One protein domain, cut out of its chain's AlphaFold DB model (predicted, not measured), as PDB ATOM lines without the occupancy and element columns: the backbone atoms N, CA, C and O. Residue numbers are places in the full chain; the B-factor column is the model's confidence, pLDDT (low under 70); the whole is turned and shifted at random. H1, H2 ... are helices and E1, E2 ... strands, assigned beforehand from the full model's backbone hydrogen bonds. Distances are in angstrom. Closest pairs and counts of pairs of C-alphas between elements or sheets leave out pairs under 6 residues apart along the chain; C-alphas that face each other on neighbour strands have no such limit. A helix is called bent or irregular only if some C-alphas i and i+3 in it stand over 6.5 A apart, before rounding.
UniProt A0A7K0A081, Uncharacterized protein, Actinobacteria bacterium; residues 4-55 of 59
ATOM      1  N   ALA A   4     148.361 167.030 145.008       91.88
ATOM      2  CA  ALA A   4     149.051 167.835 144.000       91.88
ATOM      3  C   ALA A   4     148.746 167.409 142.557       91.88
ATOM      4  O   ALA A   4     148.561 168.274 141.711       91.88
ATOM      5  N   SER A   5     148.630 166.105 142.272       89.38
ATOM      6  CA  SER A   5     148.308 165.634 140.914       89.38
ATOM      7  C   SER A   5     146.879 165.961 140.473       89.38
ATOM      8  O   SER A   5     146.618 166.021 139.280       89.38
ATOM      9  N   VAL A   6     145.961 166.178 141.417       89.94
ATOM     10  CA  VAL A   6     144.577 166.589 141.124       89.94
ATOM     11  C   VAL A   6     144.482 168.112 140.997       89.94
ATOM     12  O   VAL A   6     143.741 168.619 140.163       89.94
ATOM     13  N   VAL A   7     145.244 168.848 141.811       87.81
ATOM     14  CA  VAL A   7     145.197 170.318 141.873       87.81
ATOM     15  C   VAL A   7     146.002 170.984 140.752       87.81
ATOM     16  O   VAL A   7     145.589 172.035 140.272       87.81
ATOM     17  N   ALA A   8     147.114 170.386 140.316       89.38
ATOM     18  CA  ALA A   8     147.985 170.936 139.274       89.38
ATOM     19  C   ALA A   8     147.252 171.359 137.985       89.38
ATOM     20  O   ALA A   8     147.325 172.544 137.659       89.38
ATOM     21  N   PRO A   9     146.476 170.489 137.302       88.81
ATOM     22  CA  PRO A   9     145.803 170.880 136.058       88.81
ATOM     23  C   PRO A   9     144.780 172.004 136.266       88.81
ATOM     24  O   PRO A   9     144.556 172.826 135.381       88.81
ATOM     25  N   LEU A  10     144.169 172.076 137.451       85.75
ATOM     26  CA  LEU A  10     143.211 173.126 137.772       85.75
ATOM     27  C   LEU A  10     143.909 174.476 137.985       85.75
ATOM     28  O   LEU A  10     143.438 175.498 137.498       85.75
ATOM     29  N   VAL A  11     145.060 174.483 138.655       83.25
ATOM     30  CA  VAL A  11     145.863 175.697 138.839       83.25
ATOM     31  C   VAL A  11     146.478 176.176 137.520       83.25
ATOM     32  O   VAL A  11     146.431 177.371 137.235       83.25
ATOM     33  N   GLU A  12     146.982 175.267 136.686       86.50
ATOM     34  CA  GLU A  12     147.486 175.585 135.343       86.50
ATOM     35  C   GLU A  12     146.395 176.194 134.452       86.50
ATOM     36  O   GLU A  12     146.672 177.122 133.699       86.50
ATOM     37  N   SER A  13     145.137 175.751 134.583       84.31
ATOM     38  CA  SER A  13     144.018 176.331 133.823       84.31
ATOM     39  C   SER A  13     143.711 177.794 134.177       84.31
ATOM     40  O   SER A  13     143.122 178.506 133.368       84.31
ATOM     41  N   ILE A  14     144.119 178.250 135.366       78.50
ATOM     42  CA  ILE A  14     143.867 179.610 135.866       78.50
ATOM     43  C   ILE A  14     145.081 180.516 135.636       78.50
ATOM     44  O   ILE A  14     144.926 181.674 135.259       78.50
ATOM     45  N   VAL A  15     146.287 180.006 135.901       77.06
ATOM     46  CA  VAL A  15     147.534 180.795 135.928       77.06
ATOM     47  C   VAL A  15     148.355 180.633 134.642       77.06
ATOM     48  O   VAL A  15     149.186 181.482 134.332       77.06
ATOM     49  N   GLY A  16     148.109 179.574 133.869       77.44
ATOM     50  CA  GLY A  16     148.962 179.139 132.766       77.44
ATOM     51  C   GLY A  16     150.002 178.103 133.204       77.44
ATOM     52  O   GLY A  16     150.137 177.773 134.383       77.44
ATOM     53  N   SER A  17     150.738 177.560 132.231       72.69
ATOM     54  CA  SER A  17     151.702 176.469 132.439       72.69
ATOM     55  C   SER A  17     153.017 176.906 133.091       72.69
ATOM     56  O   SER A  17     153.721 176.075 133.662       72.69
ATOM     57  N   ASP A  18     153.366 178.192 133.008       76.00
ATOM     58  CA  ASP A  18     154.534 178.752 133.689       76.00
ATOM     59  C   ASP A  18     154.103 179.347 135.027       76.00
ATOM     60  O   ASP A  18     153.784 180.527 135.141       76.00
ATOM     61  N   LEU A  19     153.998 178.481 136.028       74.88
ATOM     62  CA  LEU A  19     153.580 178.850 137.370       74.88
ATOM     63  C   LEU A  19     154.683 179.663 138.062       74.88
ATOM     64  O   LEU A  19     155.670 179.075 138.518       74.88
ATOM     65  N   PRO A  20     154.502 180.986 138.271       79.62
ATOM     66  CA  PRO A  20     155.490 181.826 138.946       79.62
ATOM     67  C   PRO A  20     155.451 181.623 140.469       79.62
ATOM     68  O   PRO A  20     155.900 182.476 141.236       79.62
ATOM     69  N   VAL A  21     154.858 180.517 140.927       85.38
ATOM     70  CA  VAL A  21     154.673 180.149 142.326       85.38
ATOM     71  C   VAL A  21     154.817 178.641 142.487       85.38
ATOM     72  O   VAL A  21     154.389 177.848 141.649       85.38
ATOM     73  N   ARG A  22     155.369 178.230 143.624       90.06
ATOM     74  CA  ARG A  22     155.317 176.842 144.072       90.06
ATOM     75  C   ARG A  22     154.010 176.583 144.810       90.06
ATOM     76  O   ARG A  22     153.608 177.402 145.628       90.06
ATOM     77  N   VAL A  23     153.380 175.429 144.615       90.81
ATOM     78  CA  VAL A  23     152.148 175.065 145.335       90.81
ATOM     79  C   VAL A  23     152.396 173.902 146.289       90.81
ATOM     80  O   VAL A  23     153.033 172.909 145.931       90.81
ATOM     81  N   ARG A  24     151.879 174.009 147.519       93.69
ATOM     82  CA  ARG A  24     151.895 172.951 148.540       93.69
ATOM     83  C   ARG A  24     150.492 172.643 149.047       93.69
ATOM     84  O   ARG A  24     149.752 173.546 149.428       93.69
ATOM     85  N   CYS A  25     150.162 171.360 149.092       94.38
ATOM     86  CA  CYS A  25     148.887 170.836 149.561       94.38
ATOM     87  C   CYS A  25     148.975 170.368 151.023       94.38
ATOM     88  O   CYS A  25     150.061 170.133 151.562       94.38
ATOM     89  N   TRP A  26     147.813 170.206 151.656       93.62
ATOM     90  CA  TRP A  26     147.673 169.770 153.051       93.62
ATOM     91  C   TRP A  26     148.149 168.329 153.298       93.62
ATOM     92  O   TRP A  26     148.504 167.991 154.420       93.62
ATOM     93  N   ASP A  27     148.209 167.488 152.261       93.75
ATOM     94  CA  ASP A  27     148.767 166.127 152.319       93.75
ATOM     95  C   ASP A  27     150.308 166.100 152.212       93.75
ATOM     96  O   ASP A  27     150.913 165.036 152.086       93.75
ATOM     97  N   GLY A  28     150.955 167.273 152.199       92.69
ATOM     98  CA  GLY A  28     152.404 167.434 152.053       92.69
ATOM     99  C   GLY A  28     152.907 167.384 150.605       92.69
ATOM    100  O   GLY A  28     154.067 167.726 150.340       92.69
ATOM    101  N   SER A  29     152.055 167.017 149.645       94.56
ATOM    102  CA  SER A  29     152.411 167.032 148.228       94.56
ATOM    103  C   SER A  29     152.511 168.464 147.679       94.56
ATOM    104  O   SER A  29     152.092 169.433 148.313       94.56
ATOM    105  N   GLY A  30     153.146 168.631 146.520       93.06
ATOM    106  CA  GLY A  30     153.277 169.934 145.872       93.06
ATOM    107  C   GLY A  30     153.760 169.831 144.433       93.06
ATOM    108  O   GLY A  30     154.223 168.770 144.015       93.06
ATOM    109  N   PHE A  31     153.653 170.938 143.707       91.06
ATOM    110  CA  PHE A  31     154.068 171.079 142.311       91.06
ATOM    111  C   PHE A  31     154.605 172.495 142.044       91.06
ATOM    112  O   PHE A  31     154.518 173.376 142.905       91.06
ATOM    113  N   GLY A  32     155.200 172.690 140.868       88.06
ATOM    114  CA  GLY A  32     155.864 173.930 140.470       88.06
ATOM    115  C   GLY A  32     157.367 173.966 140.798       88.06
ATOM    116  O   GLY A  32     157.868 173.117 141.554       88.06
ATOM    117  N   PRO A  33     158.108 174.928 140.219       85.88
ATOM    118  CA  PRO A  33     159.563 174.966 140.297       85.88
ATOM    119  C   PRO A  33     160.049 175.240 141.723       85.88
ATOM    120  O   PRO A  33     159.514 176.088 142.435       85.88
ATOM    121  N   ALA A  34     161.102 174.541 142.152       83.56
ATOM    122  CA  ALA A  34     161.735 174.803 143.450       83.56
ATOM    123  C   ALA A  34     162.593 176.082 143.454       83.56
ATOM    124  O   ALA A  34     162.942 176.563 144.527       83.56
ATOM    125  N   SER A  35     162.928 176.612 142.274       85.00
ATOM    126  CA  SER A  35     163.690 177.852 142.080       85.00
ATOM    127  C   SER A  35     162.887 179.117 142.391       85.00
ATOM    128  O   SER A  35     163.469 180.185 142.565       85.00
ATOM    129  N   VAL A  36     161.560 179.013 142.459       85.38
ATOM    130  CA  VAL A  36     160.672 180.144 142.719       85.38
ATOM    131  C   VAL A  36     160.617 180.433 144.220       85.38
ATOM    132  O   VAL A  36     160.334 179.546 145.026       85.38
ATOM    133  N   ALA A  37     160.847 181.694 144.593       85.19
ATOM    134  CA  ALA A  37     160.865 182.131 145.992       85.19
ATOM    135  C   ALA A  37     159.476 182.099 146.662       85.19
ATOM    136  O   ALA A  37     159.368 181.926 147.877       85.19
ATOM    137  N   THR A  38     158.405 182.240 145.879       88.50
ATOM    138  CA  THR A  38     157.028 182.338 146.380       88.50
ATOM    139  C   THR A  38     156.353 180.971 146.445       88.50
ATOM    140  O   THR A  38     156.312 180.240 145.456       88.50
ATOM    141  N   THR A  39     155.766 180.633 147.599       90.69
ATOM    142  CA  THR A  39     154.996 179.393 147.791       90.69
ATOM    143  C   THR A  39     153.556 179.680 148.222       90.69
ATOM    144  O   THR A  39     153.327 180.272 149.273       90.69
ATOM    145  N   LEU A  40     152.583 179.189 147.452       88.06
ATOM    146  CA  LEU A  40     151.168 179.122 147.812       88.06
ATOM    147  C   LEU A  40     150.887 177.825 148.582       88.06
ATOM    148  O   LEU A  40     151.173 176.727 148.098       88.06
ATOM    149  N   ARG A  41     150.297 177.933 149.776       91.94
ATOM    150  CA  ARG A  41     149.978 176.775 150.619       91.94
ATOM    151  C   ARG A  41     148.477 176.634 150.835       91.94
ATOM    152  O   ARG A  41     147.846 177.505 151.427       91.94
ATOM    153  N   PHE A  42     147.928 175.491 150.439       90.25
ATOM    154  CA  PHE A  42     146.586 175.075 150.831       90.25
ATOM    155  C   PHE A  42     146.658 174.363 152.181       90.25
ATOM    156  O   PHE A  42     147.102 173.219 152.266       90.25
ATOM    157  N   ASN A  43     146.232 175.053 153.238       90.69
ATOM    158  CA  ASN A  43     146.298 174.533 154.608       90.69
ATOM    159  C   ASN A  43     145.205 173.498 154.920       90.69
ATOM    160  O   ASN A  43     145.359 172.722 155.858       90.69
ATOM    161  N   SER A  44     144.116 173.464 154.146       92.00
ATOM    162  CA  SER A  44     143.034 172.492 154.307       92.00
ATOM    163  C   SER A  44     142.308 172.214 152.982       92.00
ATOM    164  O   SER A  44     142.330 173.063 152.083       92.00
ATOM    165  N   PRO A  45     141.619 171.061 152.863       90.81
ATOM    166  CA  PRO A  45     140.714 170.789 151.746       90.81
ATOM    167  C   PRO A  45     139.611 171.842 151.598       90.81
ATOM    168  O   PRO A  45     139.215 172.179 150.484       90.81
ATOM    169  N   ASP A  46     139.119 172.377 152.716       91.31
ATOM    170  CA  ASP A  46     137.994 173.312 152.717       91.31
ATOM    171  C   ASP A  46     138.383 174.687 152.183       91.31
ATOM    172  O   ASP A  46     137.576 175.328 151.516       91.31
ATOM    173  N   ALA A  47     139.637 175.110 152.375       87.12
ATOM    174  CA  ALA A  47     140.158 176.317 151.740       87.12
ATOM    175  C   ALA A  47     140.130 176.201 150.206       87.12
ATOM    176  O   ALA A  47     139.743 177.148 149.523       87.12
ATOM    177  N   LEU A  48     140.478 175.027 149.665       85.81
ATOM    178  CA  LEU A  48     140.387 174.774 148.226       85.81
ATOM    179  C   LEU A  48     138.927 174.734 147.760       85.81
ATOM    180  O   LEU A  48     138.594 175.382 146.773       85.81
ATOM    181  N   ARG A  49     138.040 174.028 148.475       88.94
ATOM    182  CA  ARG A  49     136.602 174.016 148.146       88.94
ATOM    183  C   ARG A  49     136.022 175.426 148.123       88.94
ATOM    184  O   ARG A  49     135.302 175.770 147.193       88.94
ATOM    185  N   ARG A  50     136.371 176.255 149.108       87.25
ATOM    186  CA  ARG A  50     135.940 177.653 149.167       87.25
ATOM    187  C   ARG A  50     136.455 178.447 147.972       87.25
ATOM    188  O   ARG A  50     135.673 179.157 147.363       87.25
ATOM    189  N   LEU A  51     137.724 178.293 147.596       84.44
ATOM    190  CA  LEU A  51     138.282 178.969 146.422       84.44
ATOM    191  C   LEU A  51     137.532 178.605 145.127       84.44
ATOM    192  O   LEU A  51     137.327 179.469 144.285       84.44
ATOM    193  N   LEU A  52     137.117 177.343 144.980       84.00
ATOM    194  CA  LEU A  52     136.425 176.853 143.782       84.00
ATOM    195  C   LEU A  52     134.971 177.321 143.690       84.00
ATOM    196  O   LEU A  52     134.509 177.669 142.609       84.00
ATOM    197  N   TYR A  53     134.245 177.297 144.809       87.75
ATOM    198  CA  TYR A  53     132.795 177.521 144.810       87.75
ATOM    199  C   TYR A  53     132.373 178.899 145.333       87.75
ATOM    200  O   TYR A  53     131.247 179.319 145.089       87.75
ATOM    201  N   ALA A  54     133.248 179.603 146.049       87.75
ATOM    202  CA  ALA A  54     132.989 180.923 146.624       87.75
ATOM    203  C   ALA A  54     134.282 181.769 146.731       87.75
ATOM    204  O   ALA A  54     134.674 182.176 147.834       87.75
ATOM    205  N   PRO A  55     134.987 182.023 145.612       82.94
ATOM    206  CA  PRO A  55     136.189 182.853 145.626       82.94
ATOM    207  C   PRO A  55     135.871 184.275 146.112       82.94
ATOM    208  O   PRO A  55     134.855 184.857 145.745       82.94
TER     209      PRO A  55
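This is residues 4 to 55 of the 59 residues of an uncharacterized protein of Actinobacteria bacterium (UniProt A0A7K0A081). A tiny patch of two short parallel strands, E1 and E2, forms the middle of this small domain; H1 lies near E1, while H2 is set off at one end of the longest axis, after E2. The link from E1 to E2 makes a wide loop, residues 25 to 38; its residues 30 to 31 pair with E1, and Ser 35 lies at the opposite end of the longest axis from H2. The printed part has 52 residues with two named helices and two named strands, in the order H1, E1, E2, H2; the sheet's order is E1, E2, parallel, and the class is mixed, helices and strands. The whole is compact, with a radius of gyration of the C-alphas of 10.7 A and spans of 30 by 22 by 18 A.

The sheet is made of E1, residues 22 to 24, and E2, residues 39 to 41, which are parallel, with 22 degrees between their directions. C-alphas 22 and 39 face each other at 4.5 A, and C-alphas 24 and 41 at 4.8 A. Within hydrogen-bond range are N 24 and O 40, at 2.9 A, and N 40 and O 22, at 2.8 A. Residues 23 to 24 of E1 also pair, antiparallel, with residues 30 to 31, a stretch too short to be a named strand. H1, residues 4 to 15, has 2 pairs of C-alphas within 8 A of E1, the closest being those of Ala 4 and Arg 24, 7.4 A apart; the two centres are 10.6 A apart. H1 is apart from E2. H2, residues 45 to 53, follows E2 after a tight link of 3 residues, and it is apart from both H1 and E1. In H2 every O i to N i+4 pair is within hydrogen-bond range; in H1 5 of 8 are.

E1 measures 6.8 A from first to last C-alpha and E2 6.3 A; C-alpha 22 is at (155.317, 176.842, 144.072). H1 measures 15.3 A and begins with C-alpha 4 at (149.051, 167.835, 144.000). H1 is irregular, but only just: C-alphas 6 and 9 are 6.8 A apart. H2 measures 12.5 A and ends with C-alpha 53 at (132.795, 177.521, 144.810).

The two C-alphas farthest apart, those of Ser 35 and Ala 54, are 31.2 A apart. The printed part runs from residue 4 to residue 55 and has no cut. The link from E1 to E2, 14 residues, is long, and the link from H1 to E1, 6 residues, is short. The mean pLDDT of the printed part is 87.1, and no printed residue is under 70.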